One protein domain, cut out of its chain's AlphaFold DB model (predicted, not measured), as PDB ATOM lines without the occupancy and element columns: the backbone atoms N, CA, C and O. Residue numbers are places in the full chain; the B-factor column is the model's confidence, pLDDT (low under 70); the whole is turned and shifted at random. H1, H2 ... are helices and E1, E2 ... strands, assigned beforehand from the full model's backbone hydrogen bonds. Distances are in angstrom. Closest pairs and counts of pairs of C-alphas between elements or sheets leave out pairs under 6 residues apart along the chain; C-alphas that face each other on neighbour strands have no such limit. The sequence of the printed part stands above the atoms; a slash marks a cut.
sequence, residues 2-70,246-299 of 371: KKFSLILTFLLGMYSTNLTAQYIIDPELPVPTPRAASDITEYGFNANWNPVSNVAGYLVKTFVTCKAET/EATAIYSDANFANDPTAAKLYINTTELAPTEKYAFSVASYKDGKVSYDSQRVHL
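Overview. This is residues 2 to 70 and 246 to 299 of the 371 residues of an uncharacterized protein of Prevotella koreensis (UniProt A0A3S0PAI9). Two three-stranded sheets lie face to face as a small sandwich, their strands crossed at 62 degrees, and a lone helix, H1, sticks out from this body as an arm, with residues 2 to 20 standing free. The printed part has 123 residues with one named helix followed by six named strands, H1 E1 E2 E3 E4 E5 E6, and its class is mixed, helices and strands. The sheets run E1 E2 E5 and E4 E3 E6, both antiparallel throughout. The whole is loose, with a radius of gyration of the C-alphas of 17.3 A and spans of 58 by 42 by 21 A; the arm adds to the length, and the body without it spans 44 by 25 by 20 A.

Along the chain. H1, residues 2 to 17, begins with C-alpha 2 at (131.822, 188.599, 4.888) and is 22.0 A long. E1, residues 33 to 41, begins with C-alpha 33 at (163.788, 174.118, 39.110) and measures 23.1 A. E2, residues 44 to 50, measures 20.1 A, and E3, residues 57 to 67, 31.5 A. After the cut come E4, residues 246 to 257, 28.4 A, which bends by 64 degrees at residue 254, and E5, residues 264 to 268, 13.2 A. E6, residues 277 to 286, measures 29.7 A and ends with C-alpha 286 at (158.687, 189.254, 33.872).

Arrangement. H1 is not on either sheet, and every O i to N i+4 pair in it is within hydrogen-bond range. E1 and E2 form a hairpin, with N 38 and O 46 at 3.0 A. E2 and E5 are antiparallel at 159 degrees, with N 47 and O 265 at 2.9 A. In the other sheet, which is strongly twisted, E3 is the inner strand: N 62 and O 252 of E4 are 2.8 A apart, and N 61 and O 281 of E6 3.0 A. Between the sheets, the closest C-alphas of E4 and E5 are those of Ala 257 and Leu 265, 6.4 A apart, and those of E2 and E6 are Ala 47 and Phe 280, 7.0 A. E5 and E6 are apart.

Size, cuts and confidence. The C-alphas of Lys 2 and Asp 39, the two farthest apart, are 59.4 A from each other. Residues 71 to 245 are not printed, and C-alphas 70 and 246 are 11.5 A apart across the cut. The link from H1 to E1, 15 residues, is long. Mean pLDDT of the printed part is 82.1; residues 2 to 23 are under 70.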
ATOM      1  N   LYS A   2     130.651 189.461   4.571       32.97
ATOM      2  CA  LYS A   2     131.822 188.599   4.888       32.97
ATOM      3  C   LYS A   2     132.936 189.250   5.740       32.97
ATOM      4  O   LYS A   2     133.531 188.574   6.565       32.97
ATOM      5  N   LYS A   3     133.190 190.559   5.596       30.97
ATOM      6  CA  LYS A   3     134.205 191.281   6.397       30.97
ATOM      7  C   LYS A   3     133.796 191.525   7.861       30.97
ATOM      8  O   LYS A   3     134.664 191.579   8.717       30.97
ATOM      9  N   PHE A   4     132.492 191.624   8.141       30.28
ATOM     10  CA  PHE A   4     131.968 191.772   9.506       30.28
ATOM     11  C   PHE A   4     132.020 190.443  10.267       30.28
ATOM     12  O   PHE A   4     132.408 190.424  11.424       30.28
ATOM     13  N   SER A   5     131.729 189.325   9.588       31.92
ATOM     14  CA  SER A   5     131.883 187.978  10.153       31.92
ATOM     15  C   SER A   5     133.336 187.667  10.527       31.92
ATOM     16  O   SER A   5     133.556 187.115  11.591       31.92
ATOM     17  N   LEU A   6     134.325 188.079   9.722       29.20
ATOM     18  CA  LEU A   6     135.741 187.815  10.016       29.20
ATOM     19  C   LEU A   6     136.263 188.609  11.229       29.20
ATOM     20  O   LEU A   6     137.012 188.068  12.033       29.20
ATOM     21  N   ILE A   7     135.845 189.873  11.373       33.31
ATOM     22  CA  ILE A   7     136.172 190.718  12.535       33.31
ATOM     23  C   ILE A   7     135.467 190.191  13.792       33.31
ATOM     24  O   ILE A   7     136.060 190.190  14.863       33.31
ATOM     25  N   LEU A   8     134.241 189.683  13.656       35.75
ATOM     26  CA  LEU A   8     133.469 189.102  14.752       35.75
ATOM     27  C   LEU A   8     134.029 187.747  15.209       35.75
ATOM     28  O   LEU A   8     134.086 187.505  16.403       35.75
ATOM     29  N   THR A   9     134.520 186.899  14.298       34.62
ATOM     30  CA  THR A   9     135.280 185.686  14.652       34.62
ATOM     31  C   THR A   9     136.626 186.033  15.286       34.62
ATOM     32  O   THR A   9     137.071 185.315  16.169       34.62
ATOM     33  N   PHE A  10     137.253 187.149  14.897       35.53
ATOM     34  CA  PHE A  10     138.452 187.665  15.566       35.53
ATOM     35  C   PHE A  10     138.149 188.199  16.973       35.53
ATOM     36  O   PHE A  10     138.930 187.953  17.878       35.53
ATOM     37  N   LEU A  11     137.015 188.880  17.180       37.47
ATOM     38  CA  LEU A  11     136.565 189.363  18.492       37.47
ATOM     39  C   LEU A  11     136.094 188.218  19.396       37.47
ATOM     40  O   LEU A  11     136.512 188.161  20.540       37.47
ATOM     41  N   LEU A  12     135.304 187.269  18.892       42.06
ATOM     42  CA  LEU A  12     134.936 186.036  19.601       42.06
ATOM     43  C   LEU A  12     136.162 185.169  19.880       42.06
ATOM     44  O   LEU A  12     136.273 184.637  20.972       42.06
ATOM     45  N   GLY A  13     137.101 185.103  18.931       38.75
ATOM     46  CA  GLY A  13     138.430 184.531  19.111       38.75
ATOM     47  C   GLY A  13     139.198 185.247  20.216       38.75
ATOM     48  O   GLY A  13     139.785 184.584  21.049       38.75
ATOM     49  N   MET A  14     139.121 186.579  20.289       37.75
ATOM     50  CA  MET A  14     139.740 187.389  21.342       37.75
ATOM     51  C   MET A  14     139.070 187.214  22.720       37.75
ATOM     52  O   MET A  14     139.747 187.193  23.747       37.75
ATOM     53  N   TYR A  15     137.747 187.057  22.771       39.69
ATOM     54  CA  TYR A  15     137.013 186.806  24.015       39.69
ATOM     55  C   TYR A  15     137.135 185.344  24.469       39.69
ATOM     56  O   TYR A  15     137.246 185.106  25.669       39.69
ATOM     57  N   SER A  16     137.251 184.382  23.545       37.28
ATOM     58  CA  SER A  16     137.694 183.018  23.854       37.28
ATOM     59  C   SER A  16     139.183 182.964  24.214       37.28
ATOM     60  O   SER A  16     139.560 182.153  25.050       37.28
ATOM     61  N   THR A  17     140.036 183.851  23.673       37.72
ATOM     62  CA  THR A  17     141.461 183.926  24.065       37.72
ATOM     63  C   THR A  17     141.665 184.529  25.449       37.72
ATOM     64  O   THR A  17     142.692 184.278  26.063       37.72
ATOM     65  N   ASN A  18     140.695 185.279  25.984       36.72
ATOM     66  CA  ASN A  18     140.757 185.755  27.372       36.72
ATOM     67  C   ASN A  18     140.355 184.676  28.394       36.72
ATOM     68  O   ASN A  18     140.437 184.908  29.600       36.72
ATOM     69  N   LEU A  19     139.949 183.491  27.926       39.56
ATOM     70  CA  LEU A  19     139.689 182.314  28.756       39.56
ATOM     71  C   LEU A  19     140.872 181.337  28.811       39.56
ATOM     72  O   LEU A  19     140.848 180.390  29.592       39.56
ATOM     73  N   THR A  20     141.947 181.595  28.066       41.00
ATOM     74  CA  THR A  20     143.129 180.730  28.007       41.00
ATOM     75  C   THR A  20     144.363 181.510  28.466       41.00
ATOM     76  O   THR A  20     144.970 182.233  27.686       41.00
ATOM     77  N   ALA A  21     144.721 181.345  29.743       44.31
ATOM     78  CA  ALA A  21     145.880 181.926  30.433       44.31
ATOM     79  C   ALA A  21     145.849 183.455  30.654       44.31
ATOM     80  O   ALA A  21     145.996 184.266  29.750       44.31
ATOM     81  N   GLN A  22     145.789 183.856  31.927       57.81
ATOM     82  CA  GLN A  22     145.943 185.248  32.375       57.81
ATOM     83  C   GLN A  22     147.346 185.836  32.079       57.81
ATOM     84  O   GLN A  22     147.585 187.013  32.340       57.81
ATOM     85  N   TYR A  23     148.264 185.042  31.507       66.38
ATOM     86  CA  TYR A  23     149.642 185.420  31.191       66.38
ATOM     87  C   TYR A  23     150.072 184.879  29.827       66.38
ATOM     88  O   TYR A  23     149.805 183.728  29.486       66.38
ATOM     89  N   ILE A  24     150.799 185.704  29.076       81.25
ATOM     90  CA  ILE A  24     151.432 185.296  27.821       81.25
ATOM     91  C   ILE A  24     152.648 184.427  28.163       81.25
ATOM     92  O   ILE A  24     153.528 184.870  28.907       81.25
ATOM     93  N   ILE A  25     152.705 183.210  27.613       87.00
ATOM     94  CA  ILE A  25     153.882 182.344  27.744       87.00
ATOM     95  C   ILE A  25     155.028 182.916  26.907       87.00
ATOM     96  O   ILE A  25     154.883 183.122  25.701       87.00
ATOM     97  N   ASP A  26     156.171 183.153  27.544       91.12
ATOM     98  CA  ASP A  26     157.430 183.497  26.893       91.12
ATOM     99  C   ASP A  26     158.397 182.307  27.003       91.12
ATOM    100  O   ASP A  26     158.906 182.036  28.095       91.12
ATOM    101  N   PRO A  27     158.651 181.573  25.904       90.19
ATOM    102  CA  PRO A  27     159.517 180.398  25.934       90.19
ATOM    103  C   PRO A  27     160.986 180.741  26.231       90.19
ATOM    104  O   PRO A  27     161.751 179.844  26.575       90.19
ATOM    105  N   GLU A  28     161.382 182.016  26.129       94.00
ATOM    106  CA  GLU A  28     162.745 182.475  26.422       94.00
ATOM    107  C   GLU A  28     162.964 182.773  27.916       94.00
ATOM    108  O   GLU A  28     164.106 182.951  28.355       94.00
ATOM    109  N   LEU A  29     161.896 182.847  28.724       96.00
ATOM    110  CA  LEU A  29     162.047 182.986  30.171       96.00
ATOM    111  C   LEU A  29     162.534 181.661  30.779       96.00
ATOM    112  O   LEU A  29     161.954 180.607  30.506       96.00
ATOM    113  N   PRO A  30     163.574 181.690  31.634       96.88
ATOM    114  CA  PRO A  30     164.096 180.478  32.250       96.88
ATOM    115  C   PRO A  30     163.031 179.818  33.128       96.88
ATOM    116  O   PRO A  30     162.368 180.495  33.905       96.88
ATOM    117  N   VAL A  31     162.892 178.496  33.043       97.44
ATOM    118  CA  VAL A  31     161.987 177.736  33.916       97.44
ATOM    119  C   VAL A  31     162.715 177.418  35.230       97.44
ATOM    120  O   VAL A  31     163.768 176.772  35.191       97.44
ATOM    121  N   PRO A  32     162.206 177.843  36.401       97.00
ATOM    122  CA  PRO A  32     162.841 177.530  37.676       97.00
ATOM    123  C   PRO A  32     162.778 176.032  37.972       97.00
ATOM    124  O   PRO A  32     161.795 175.357  37.674       97.00
ATOM    125  N   THR A  33     163.820 175.500  38.613       96.94
ATOM    126  CA  THR A  33     163.788 174.118  39.110       96.94
ATOM    127  C   THR A  33     163.080 174.089  40.464       96.94
ATOM    128  O   THR A  33     163.586 174.698  41.414       96.94
ATOM    129  N   PRO A  34     161.940 173.397  40.594       95.50
ATOM    130  CA  PRO A  34     161.204 173.339  41.841       95.50
ATOM    131  C   PRO A  34     161.896 172.369  42.802       95.50
ATOM    132  O   PRO A  34     162.651 171.480  42.399       95.50
ATOM    133  N   ARG A  35     161.650 172.552  44.094       93.62
ATOM    134  CA  ARG A  35     162.171 171.722  45.185       93.62
ATOM    135  C   ARG A  35     161.015 171.204  46.033       93.62
ATOM    136  O   ARG A  35     159.913 171.721  45.934       93.62
ATOM    137  N   ALA A  36     161.273 170.238  46.910       90.50
ATOM    138  CA  ALA A  36     160.274 169.778  47.874       90.50
ATOM    139  C   ALA A  36     159.677 170.946  48.685       90.50
ATOM    140  O   ALA A  36     160.396 171.885  49.056       90.50
ATOM    141  N   ALA A  37     158.374 170.872  48.966       91.88
ATOM    142  CA  ALA A  37     157.721 171.783  49.899       91.88
ATOM    143  C   ALA A  37     158.357 171.669  51.296       91.88
ATOM    144  O   ALA A  37     158.910 170.632  51.663       91.88
ATOM    145  N   SER A  38     158.297 172.743  52.077       87.81
ATOM    146  CA  SER A  38     158.734 172.747  53.478       87.81
ATOM    147  C   SER A  38     157.670 173.374  54.368       87.81
ATOM    148  O   SER A  38     156.753 174.026  53.872       87.81
ATOM    149  N   ASP A  39     157.809 173.193  55.682       85.00
ATOM    150  CA  ASP A  39     156.925 173.801  56.688       85.00
ATOM    151  C   ASP A  39     155.439 173.508  56.418       85.00
ATOM    152  O   ASP A  39     154.591 174.396  56.497       85.00
ATOM    153  N   ILE A  40     155.146 172.262  56.038       84.06
ATOM    154  CA  ILE A  40     153.793 171.797  55.728       84.06
ATOM    155  C   ILE A  40     153.001 171.698  57.034       84.06
ATOM    156  O   ILE A  40     153.416 171.029  57.982       84.06
ATOM    157  N   THR A  41     151.853 172.363  57.070       79.00
ATOM    158  CA  THR A  41     150.899 172.387  58.181       79.00
ATOM    159  C   THR A  41     149.479 172.247  57.638       79.00
ATOM    160  O   THR A  41     149.264 172.324  56.431       79.00
ATOM    161  N   GLU A  42     148.492 172.112  58.524       71.88
ATOM    162  CA  GLU A  42     147.071 172.154  58.141       71.88
ATOM    163  C   GLU A  42     146.647 173.499  57.504       71.88
ATOM    164  O   GLU A  42     145.676 173.549  56.756       71.88
ATOM    165  N   TYR A  43     147.402 174.580  57.740       78.56
ATOM    166  CA  TYR A  43     147.094 175.928  57.243       78.56
ATOM    167  C   TYR A  43     147.862 176.319  55.978       78.56
ATOM    168  O   TYR A  43     147.612 177.387  55.411       78.56
ATOM    169  N   GLY A  44     148.843 175.521  55.559       86.19
ATOM    170  CA  GLY A  44     149.651 175.857  54.397       86.19
ATOM    171  C   GLY A  44     151.026 175.222  54.367       86.19
ATOM    172  O   GLY A  44     151.398 174.426  55.230       86.19
ATOM    173  N   PHE A  45     151.795 175.606  53.353       90.69
ATOM    174  CA  PHE A  45     153.154 175.129  53.113       90.69
ATOM    175  C   PHE A  45     154.001 176.192  52.409       90.69
ATOM    176  O   PHE A  45     153.482 177.099  51.759       90.69
ATOM    177  N   ASN A  46     155.325 176.060  52.484       94.12
ATOM    178  CA  ASN A  46     156.248 176.817  51.645       94.12
ATOM    179  C   ASN A  46     156.526 176.050  50.346       94.12
ATOM    180  O   ASN A  46     157.153 174.988  50.367       94.12
ATOM    181  N   ALA A  47     156.100 176.608  49.213       96.44
ATOM    182  CA  ALA A  47     156.558 176.191  47.892       96.44
ATOM    183  C   ALA A  47     158.005 176.662  47.710       96.44
ATOM    184  O   ALA A  47     158.280 177.839  47.931       96.44
ATOM    185  N   ASN A  48     158.925 175.774  47.322       95.75
ATOM    186  CA  ASN A  48     160.358 176.071  47.218       95.75
ATOM    187  C   ASN A  48     160.877 175.858  45.789       95.75
ATOM    188  O   ASN A  48     160.458 174.926  45.103       95.75
ATOM    189  N   TRP A  49     161.848 176.663  45.355       97.81
ATOM    190  CA  TRP A  49     162.507 176.524  44.051       97.81
ATOM    191  C   TRP A  49     163.928 177.097  44.056       97.81
ATOM    192  O   TRP A  49     164.344 177.788  44.985       97.81
ATOM    193  N   ASN A  50     164.693 176.787  43.010       97.00
ATOM    194  CA  ASN A  50     165.986 177.413  42.750       97.00
ATOM    195  C   ASN A  50     165.770 178.709  41.950       97.00
ATOM    196  O   ASN A  50     165.218 178.630  40.846       97.00
ATOM    197  N   PRO A  51     166.193 179.884  42.460       97.31
ATOM    198  CA  PRO A  51     166.079 181.135  41.723       97.31
ATOM    199  C   PRO A  51     166.848 181.105  40.400       97.31
ATOM    200  O   PRO A  51     167.904 180.479  40.291       97.31
ATOM    201  N   VAL A  52     166.342 181.837  39.411       97.62
ATOM    202  CA  VAL A  52     166.953 182.014  38.090       97.62
ATOM    203  C   VAL A  52     167.171 183.501  37.805       97.62
ATOM    204  O   VAL A  52     166.505 184.369  38.364       97.62
ATOM    205  N   SER A  53     168.137 183.824  36.947       95.81
ATOM    206  CA  SER A  53     168.440 185.209  36.565       95.81
ATOM    207  C   SER A  53     167.458 185.763  35.525       95.81
ATOM    208  O   SER A  53     166.808 185.001  34.819       95.81
ATOM    209  N   ASN A  54     167.449 187.088  35.336       93.25
ATOM    210  CA  ASN A  54     166.692 187.802  34.292       93.25
ATOM    211  C   ASN A  54     165.162 187.764  34.425       93.25
ATOM    212  O   ASN A  54     164.465 187.927  33.424       93.25
ATOM    213  N   VAL A  55     164.651 187.635  35.647       96.81
ATOM    214  CA  VAL A  55     163.214 187.634  35.965       96.81
ATOM    215  C   VAL A  55     162.863 188.819  36.865       96.81
ATOM    216  O   VAL A  55     163.757 189.434  37.440       96.81
ATOM    217  N   ALA A  56     161.580 189.158  36.973       96.25
ATOM    218  CA  ALA A  56     161.070 190.124  37.951       96.25
ATOM    219  C   ALA A  56     160.521 189.437  39.215       96.25
ATOM    220  O   ALA A  56     160.397 190.068  40.261       96.25
ATOM    221  N   GLY A  57     160.199 188.148  39.115       96.69
ATOM    222  CA  GLY A  57     159.636 187.359  40.198       96.69
ATOM    223  C   GLY A  57     159.196 185.982  39.720       96.69
ATOM    224  O   GLY A  57     159.654 185.497  38.681       96.69
ATOM    225  N   TYR A  58     158.282 185.377  40.473       97.00
ATOM    226  CA  TYR A  58     157.788 184.024  40.226       97.00
ATOM    227  C   TYR A  58     156.275 183.949  40.412       97.00
ATOM    228  O   TYR A  58     155.730 184.551  41.340       97.00
ATOM    229  N   LEU A  59     155.621 183.183  39.541       95.25
ATOM    230  CA  LEU A  59     154.231 182.769  39.666       95.25
ATOM    231  C   LEU A  59     154.203 181.329  40.179       95.25
ATOM    232  O   LEU A  59     154.765 180.438  39.544       95.25
ATOM    233  N   VAL A  60     153.539 181.101  41.307       95.62
ATOM    234  CA  VAL A  60     153.334 179.764  41.870       95.62
ATOM    235  C   VAL A  60     151.877 179.364  41.671       95.62
ATOM    236  O   VAL A  60     150.965 180.020  42.186       95.62
ATOM    237  N   LYS A  61     151.663 178.272  40.936       93.19
ATOM    238  CA  LYS A  61     150.349 177.637  40.809       93.19
ATOM    239  C   LYS A  61     150.277 176.463  41.766       93.19
ATOM    240  O   LYS A  61     151.193 175.643  41.815       93.19
ATOM    241  N   THR A  62     149.178 176.374  42.492       93.88
ATOM    242  CA  THR A  62     148.877 175.280  43.407       93.88
ATOM    243  C   THR A  62     147.716 174.483  42.843       93.88
ATOM    244  O   THR A  62     146.780 175.036  42.262       93.88
ATOM    245  N   PHE A  63     147.766 173.178  43.041       94.00
ATOM    246  CA  PHE A  63     146.822 172.217  42.510       94.00
ATOM    247  C   PHE A  63     146.276 171.340  43.630       94.00
ATOM    248  O   PHE A  63     146.968 171.076  44.614       94.00
ATOM    249  N   VAL A  64     145.053 170.866  43.432       93.81
ATOM    250  CA  VAL A  64     144.511 169.705  44.131       93.81
ATOM    251  C   VAL A  64     144.679 168.503  43.218       93.81
ATOM    252  O   VAL A  64     144.372 168.585  42.031       93.81
ATOM    253  N   THR A  65     145.182 167.408  43.765       93.62
ATOM    254  CA  THR A  65     145.473 166.164  43.052       93.62
ATOM    255  C   THR A  65     144.830 164.999  43.783       93.62
ATOM    256  O   THR A  65     144.733 165.020  45.008       93.62
ATOM    257  N   CYS A  66     144.381 163.992  43.050       93.00
ATOM    258  CA  CYS A  66     143.860 162.755  43.617       93.00
ATOM    259  C   CYS A  66     144.340 161.604  42.748       93.00
ATOM    260  O   CYS A  66     144.104 161.617  41.539       93.00
ATOM    261  N   LYS A  67     145.005 160.624  43.360       93.25
ATOM    262  CA  LYS A  67     145.373 159.378  42.698       93.25
ATOM    263  C   LYS A  67     144.446 158.284  43.194       93.25
ATOM    264  O   LYS A  67     144.507 157.926  44.366       93.25
ATOM    265  N   ALA A  68     143.613 157.764  42.305       93.88
ATOM    266  CA  ALA A  68     142.612 156.783  42.682       93.88
ATOM    267  C   ALA A  68     143.259 155.446  43.056       93.88
ATOM    268  O   ALA A  68     144.060 154.889  42.295       93.88
ATOM    269  N   GLU A  69     142.885 154.898  44.207       92.75
ATOM    270  CA  GLU A  69     143.324 153.568  44.638       92.75
ATOM    271  C   GLU A  69     142.424 152.481  44.039       92.75
ATOM    272  O   GLU A  69     142.877 151.397  43.657       92.75
ATOM    273  N   THR A  70     141.144 152.799  43.877       93.75
ATOM    274  CA  THR A  70     140.079 151.920  43.405       93.75
ATOM    275  C   THR A  70     139.302 152.540  42.243       93.75
ATOM    276  O   THR A  70     139.318 153.745  42.011       93.75
ATOM    277  N   GLU A 246     145.378 159.620  37.920       95.06
ATOM    278  CA  GLU A 246     145.601 160.814  38.719       95.06
ATOM    279  C   GLU A 246     144.866 161.992  38.088       95.06
ATOM    280  O   GLU A 246     145.105 162.350  36.934       95.06
ATOM    281  N   ALA A 247     143.953 162.591  38.844       95.69
ATOM    282  CA  ALA A 247     143.235 163.785  38.437       95.69
ATOM    283  C   ALA A 247     143.805 165.020  39.124       95.69
ATOM    284  O   ALA A 247     144.383 164.947  40.210       95.69
ATOM    285  N   THR A 248     143.667 166.170  38.469       94.31
ATOM    286  CA  THR A 248     144.183 167.441  38.972       94.31
ATOM    287  C   THR A 248     143.213 168.579  38.679       94.31
ATOM    288  O   THR A 248     142.689 168.687  37.577       94.31
ATOM    289  N   ALA A 249     143.038 169.481  39.642       94.00
ATOM    290  CA  ALA A 249     142.344 170.753  39.478       94.00
ATOM    291  C   ALA A 249     143.207 171.897  40.025       94.00
ATOM    292  O   ALA A 249     144.052 171.694  40.899       94.00
ATOM    293  N   ILE A 250     143.004 173.113  39.522       91.44
ATOM    294  CA  ILE A 250     143.720 174.287  40.027       91.44
ATOM    295  C   ILE A 250     143.125 174.683  41.386       91.44
ATOM    296  O   ILE A 250     141.926 174.925  41.513       91.44
ATOM    297  N   TYR A 251     143.980 174.752  42.402       91.62
ATOM    298  CA  TYR A 251     143.629 175.254  43.728       91.62
ATOM    299  C   TYR A 251     143.764 176.779  43.789       91.62
ATOM    300  O   TYR A 251     142.857 177.471  44.248       91.62
ATOM    301  N   SER A 252     144.905 177.301  43.323       88.50
ATOM    302  CA  SER A 252     145.174 178.737  43.212       88.50
ATOM    303  C   SER A 252     146.215 179.028  42.124       88.50
ATOM    304  O   SER A 252     147.208 178.317  41.997       88.50
ATOM    305  N   ASP A 253     146.010 180.087  41.343       83.25
ATOM    306  CA  ASP A 253     146.846 180.475  40.193       83.25
ATOM    307  C   ASP A 253     147.305 181.943  40.234       83.25
ATOM    308  O   ASP A 253     147.757 182.492  39.231       83.25
ATOM    309  N   ALA A 254     147.209 182.581  41.402       77.38
ATOM    310  CA  ALA A 254     147.500 184.001  41.595       77.38
ATOM    311  C   ALA A 254     148.524 184.266  42.717       77.38
ATOM    312  O   ALA A 254     148.502 185.325  43.345       77.38
ATOM    313  N   ASN A 255     149.425 183.316  42.992       85.44
ATOM    314  CA  ASN A 255     150.435 183.477  44.039       85.44
ATOM    315  C   ASN A 255     151.732 184.037  43.443       85.44
ATOM    316  O   ASN A 255     152.446 183.341  42.720       85.44
ATOM    317  N   PHE A 256     152.041 185.293  43.765       90.44
ATOM    318  CA  PHE A 256     153.212 185.995  43.244       90.44
ATOM    319  C   PHE A 256     154.284 186.208  44.304       90.44
ATOM    320  O   PHE A 256     154.033 186.795  45.356       90.44
ATOM    321  N   ALA A 257     155.512 185.829  43.963       92.19
ATOM    322  CA  ALA A 257     156.708 186.326  44.624       92.19
ATOM    323  C   ALA A 257     157.308 187.449  43.767       92.19
ATOM    324  O   ALA A 257     158.043 187.184  42.817       92.19
ATOM    325  N   ASN A 258     156.985 188.706  44.092       91.44
ATOM    326  CA  ASN A 258     157.492 189.905  43.404       91.44
ATOM    327  C   ASN A 258     158.924 190.260  43.850       91.44
ATOM    328  O   ASN A 258     159.202 191.377  44.283       91.44
ATOM    329  N   ASP A 259     159.812 189.274  43.797       95.56
ATOM    330  CA  ASP A 259     161.222 189.375  44.151       95.56
ATOM    331  C   ASP A 259     162.014 188.408  43.250       95.56
ATOM    332  O   ASP A 259     161.777 187.196  43.296       95.56
ATOM    333  N   PRO A 260     162.959 188.899  42.425       95.75
ATOM    334  CA  PRO A 260     163.730 188.053  41.515       95.75
ATOM    335  C   PRO A 260     164.651 187.057  42.240       95.75
ATOM    336  O   PRO A 260     165.067 186.057  41.651       95.75
ATOM    337  N   THR A 261     164.955 187.308  43.515       96.75
ATOM    338  CA  THR A 261     165.784 186.454  44.375       96.75
ATOM    339  C   THR A 261     164.976 185.497  45.247       96.75
ATOM    340  O   THR A 261     165.569 184.655  45.927       96.75
ATOM    341  N   ALA A 262     163.641 185.579  45.213       97.31
ATOM    342  CA  ALA A 262     162.794 184.676  45.972       97.31
ATOM    343  C   ALA A 262     163.082 183.219  45.593       97.31
ATOM    344  O   ALA A 262     163.134 182.862  44.418       97.31
ATOM    345  N   ALA A 263     163.247 182.386  46.618       97.00
ATOM    346  CA  ALA A 263     163.425 180.939  46.501       97.00
ATOM    347  C   ALA A 263     162.252 180.159  47.118       97.00
ATOM    348  O   ALA A 263     162.266 178.927  47.135       97.00
ATOM    349  N   LYS A 264     161.276 180.876  47.691       96.81
ATOM    350  CA  LYS A 264     160.091 180.295  48.309       96.81
ATOM    351  C   LYS A 264     158.907 181.257  48.346       96.81
ATOM    352  O   LYS A 264     159.102 182.473  48.358       96.81
ATOM    353  N   LEU A 265     157.702 180.702  48.447       97.25
ATOM    354  CA  LEU A 265     156.458 181.425  48.713       97.25
ATOM    355  C   LEU A 265     155.566 180.582  49.623       97.25
ATOM    356  O   LEU A 265     155.374 179.394  49.369       97.25
ATOM    357  N   TYR A 266     155.028 181.201  50.671       94.62
ATOM    358  CA  TYR A 266     154.057 180.545  51.540       94.62
ATOM    359  C   TYR A 266     152.681 180.530  50.872       94.62
ATOM    360  O   TYR A 266     152.202 181.568  50.408       94.62
ATOM    361  N   ILE A 267     152.053 179.360  50.844       92.88
ATOM    362  CA  ILE A 267     150.738 179.118  50.260       92.88
ATOM    363  C   ILE A 267     149.780 178.750  51.387       92.88
ATOM    364  O   ILE A 267     150.004 177.764  52.086       92.88
ATOM    365  N   ASN A 268     148.706 179.527  51.540       88.62
ATOM    366  CA  ASN A 268     147.620 179.182  52.455       88.62
ATOM    367  C   ASN A 268     146.768 178.060  51.863       88.62
ATOM    368  O   ASN A 268     146.326 178.142  50.710       88.62
ATOM    369  N   THR A 269     146.497 177.050  52.678       86.50
ATOM    370  CA  THR A 269     145.618 175.933  52.337       86.50
ATOM    371  C   THR A 269     144.373 175.934  53.210       86.50
ATOM    372  O   THR A 269     144.308 176.612  54.235       86.50
ATOM    373  N   THR A 270     143.372 175.179  52.788       82.94
ATOM    374  CA  THR A 270     142.216 174.835  53.614       82.94
ATOM    375  C   THR A 270     142.151 173.311  53.726       82.94
ATOM    376  O   THR A 270     143.053 172.607  53.270       82.94
ATOM    377  N   GLU A 271     141.112 172.779  54.355       74.06
ATOM    378  CA  GLU A 271     140.916 171.335  54.384       74.06
ATOM    379  C   GLU A 271     140.530 170.811  52.988       74.06
ATOM    380  O   GLU A 271     139.695 171.394  52.288       74.06
ATOM    381  N   LEU A 272     141.170 169.716  52.580       80.19
ATOM    382  CA  LEU A 272     140.853 168.973  51.361       80.19
ATOM    383  C   LEU A 272     140.004 167.744  51.685       80.19
ATOM    384  O   LEU A 272     139.937 167.305  52.834       80.19
ATOM    385  N   ALA A 273     139.409 167.135  50.656       76.44
ATOM    386  CA  ALA A 273     138.842 165.802  50.822       76.44
ATOM    387  C   ALA A 273     139.941 164.796  51.248       76.44
ATOM    388  O   ALA A 273     141.096 164.959  50.854       76.44
ATOM    389  N   PRO A 274     139.621 163.729  52.009       72.50
ATOM    390  CA  PRO A 274     140.631 162.817  52.565       72.50
ATOM    391  C   PRO A 274     141.601 162.192  51.546       72.50
ATOM    392  O   PRO A 274     142.753 161.918  51.883       72.50
ATOM    393  N   THR A 275     141.143 161.963  50.313       79.94
ATOM    394  CA  THR A 275     141.928 161.370  49.215       79.94
ATOM    395  C   THR A 275     142.707 162.401  48.400       79.94
ATOM    396  O   THR A 275     143.557 162.044  47.585       79.94
ATOM    397  N   GLU A 276     142.443 163.686  48.613       89.19
ATOM    398  CA  GLU A 276     143.062 164.766  47.867       89.19
ATOM    399  C   GLU A 276     144.352 165.240  48.530       89.19
ATOM    400  O   GLU A 276     144.479 165.317  49.754       89.19
ATOM    401  N   LYS A 277     145.319 165.603  47.691       89.94
ATOM    402  CA  LYS A 277     146.623 166.131  48.081       89.94
ATOM    403  C   LYS A 277     146.919 167.414  47.330       89.94
ATOM    404  O   LYS A 277     146.480 167.612  46.196       89.94
ATOM    405  N   TYR A 278     147.721 168.268  47.945       93.06
ATOM    406  CA  TYR A 278     148.231 169.461  47.291       93.06
ATOM    407  C   TYR A 278     149.414 169.141  46.381       93.06
ATOM    408  O   TYR A 278     150.203 168.238  46.641       93.06
ATOM    409  N   ALA A 279     149.582 169.944  45.341       94.31
ATOM    410  CA  ALA A 279     150.798 169.989  44.547       94.31
ATOM    411  C   ALA A 279     151.060 171.424  44.085       94.31
ATOM    412  O   ALA A 279     150.152 172.254  44.103       94.31
ATOM    413  N   PHE A 280     152.276 171.741  43.644       95.81
ATOM    414  CA  PHE A 280     152.572 173.059  43.081       95.81
ATOM    415  C   PHE A 280     153.517 173.001  41.881       95.81
ATOM    416  O   PHE A 280     154.280 172.051  41.708       95.81
ATOM    417  N   SER A 281     153.475 174.045  41.061       95.75
ATOM    418  CA  SER A 281     154.485 174.361  40.054       95.75
ATOM    419  C   SER A 281     154.901 175.823  40.185       95.75
ATOM    420  O   SER A 281     154.194 176.643  40.779       95.75
ATOM    421  N   VAL A 282     156.072 176.152  39.650       96.81
ATOM    422  CA  VAL A 282     156.587 177.519  39.611       96.81
ATOM    423  C   VAL A 282     156.938 177.896  38.176       96.81
ATOM    424  O   VAL A 282     157.540 177.115  37.442       96.81
ATOM    425  N   ALA A 283     156.578 179.111  37.790       96.44
ATOM    426  CA  ALA A 283     156.999 179.744  36.554       96.44
ATOM    427  C   ALA A 283     157.725 181.050  36.881       96.44
ATOM    428  O   ALA A 283     157.410 181.740  37.854       96.44
ATOM    429  N   SER A 284     158.703 181.414  36.062       97.25
ATOM    430  CA  SER A 284     159.298 182.744  36.127       97.25
ATOM    431  C   SER A 284     158.326 183.789  35.610       97.25
ATOM    432  O   SER A 284     157.570 183.515  34.688       97.25
ATOM    433  N   TYR A 285     158.370 184.993  36.177       94.69
ATOM    434  CA  TYR A 285     157.536 186.124  35.782       94.69
ATOM    435  C   TYR A 285     158.395 187.334  35.414       94.69
ATOM    436  O   TYR A 285     159.329 187.688  36.143       94.69
ATOM    437  N   LYS A 286     158.070 187.993  34.297       94.06
ATOM    438  CA  LYS A 286     158.687 189.254  33.872       94.06
ATOM    439  C   LYS A 286     157.803 189.990  32.868       94.06
ATOM    440  O   LYS A 286     157.344 189.394  31.902       94.06
ATOM    441  N   ASP A 287     157.606 191.291  33.081       88.62
ATOM    442  CA  ASP A 287     156.924 192.197  32.143       88.62
ATOM    443  C   ASP A 287     155.546 191.683  31.662       88.62
ATOM    444  O   ASP A 287     155.211 191.766  30.481       88.62
ATOM    445  N   GLY A 288     154.749 191.113  32.576       84.69
ATOM    446  CA  GLY A 288     153.421 190.563  32.266       84.69
ATOM    447  C   GLY A 288     153.430 189.192  31.575       84.69
ATOM    448  O   GLY A 288     152.369 188.680  31.222       84.69
ATOM    449  N   LYS A 289     154.607 188.589  31.392       89.75
ATOM    450  CA  LYS A 289     154.791 187.268  30.788       89.75
ATOM    451  C   LYS A 289     155.298 186.257  31.805       89.75
ATOM    452  O   LYS A 289     155.913 186.631  32.809       89.75
ATOM    453  N   VAL A 290     155.080 184.978  31.510       93.06
ATOM    454  CA  VAL A 290     155.568 183.865  32.332       93.06
ATOM    455  C   VAL A 290     156.304 182.818  31.502       93.06
ATOM    456  O   VAL A 290     156.030 182.674  30.314       93.06
ATOM    457  N   SER A 291     157.238 182.086  32.111       94.69
ATOM    458  CA  SER A 291     157.819 180.886  31.491       94.69
ATOM    459  C   SER A 291     156.777 179.764  31.382       94.69
ATOM    460  O   SER A 291     155.674 179.867  31.924       94.69
ATOM    461  N   TYR A 292     157.149 178.639  30.765       93.00
ATOM    462  CA  TYR A 292     156.443 177.382  31.030       93.00
ATOM    463  C   TYR A 292     156.460 177.057  32.530       93.00
ATOM    464  O   TYR A 292     157.392 177.442  33.248       93.00
ATOM    465  N   ASP A 293     155.434 176.344  32.989       91.38
ATOM    466  CA  ASP A 293     155.398 175.821  34.351       91.38
ATOM    467  C   ASP A 293     156.526 174.797  34.538       91.38
ATOM    468  O   ASP A 293     156.834 174.001  33.644       91.38
ATOM    469  N   SER A 294     157.142 174.794  35.718       95.19
ATOM    470  CA  SER A 294     158.044 173.722  36.118       95.19
ATOM    471  C   SER A 294     157.334 172.367  36.188       95.19
ATOM    472  O   SER A 294     156.105 172.290  36.242       95.19
ATOM    473  N   GLN A 295     158.113 171.290  36.338       93.12
ATOM    474  CA  GLN A 295     157.560 170.016  36.808       93.12
ATOM    475  C   GLN A 295     156.748 170.222  38.096       93.12
ATOM    476  O   GLN A 295     157.078 171.080  38.925       93.12
ATOM    477  N   ARG A 296     155.678 169.445  38.251       92.94
ATOM    478  CA  ARG A 296     154.821 169.501  39.431       92.94
ATOM    479  C   ARG A 296     155.527 168.836  40.612       92.94
ATOM    480  O   ARG A 296     156.110 167.766  40.470       92.94
ATOM    481  N   VAL A 297     155.479 169.484  41.770       93.81
ATOM    482  CA  VAL A 297     155.912 168.916  43.047       93.81
ATOM    483  C   VAL A 297     154.668 168.553  43.830       93.81
ATOM    484  O   VAL A 297     153.917 169.438  44.244       93.81
ATOM    485  N   HIS A 298     154.448 167.257  44.011       91.50
ATOM    486  CA  HIS A 298     153.400 166.758  44.886       91.50
ATOM    487  C   HIS A 298     153.822 166.988  46.329       91.50
ATOM    488  O   HIS A 298     154.990 166.812  46.690       91.50
ATOM    489  N   LEU A 299     152.872 167.406  47.163       88.31
ATOM    490  CA  LEU A 299     153.022 167.294  48.603       88.31
ATOM    491  C   LEU A 299     152.776 165.822  48.936       88.31
ATOM    492  O   LEU A 299     151.742 165.459  49.491       88.31
TER     493      LEU A 299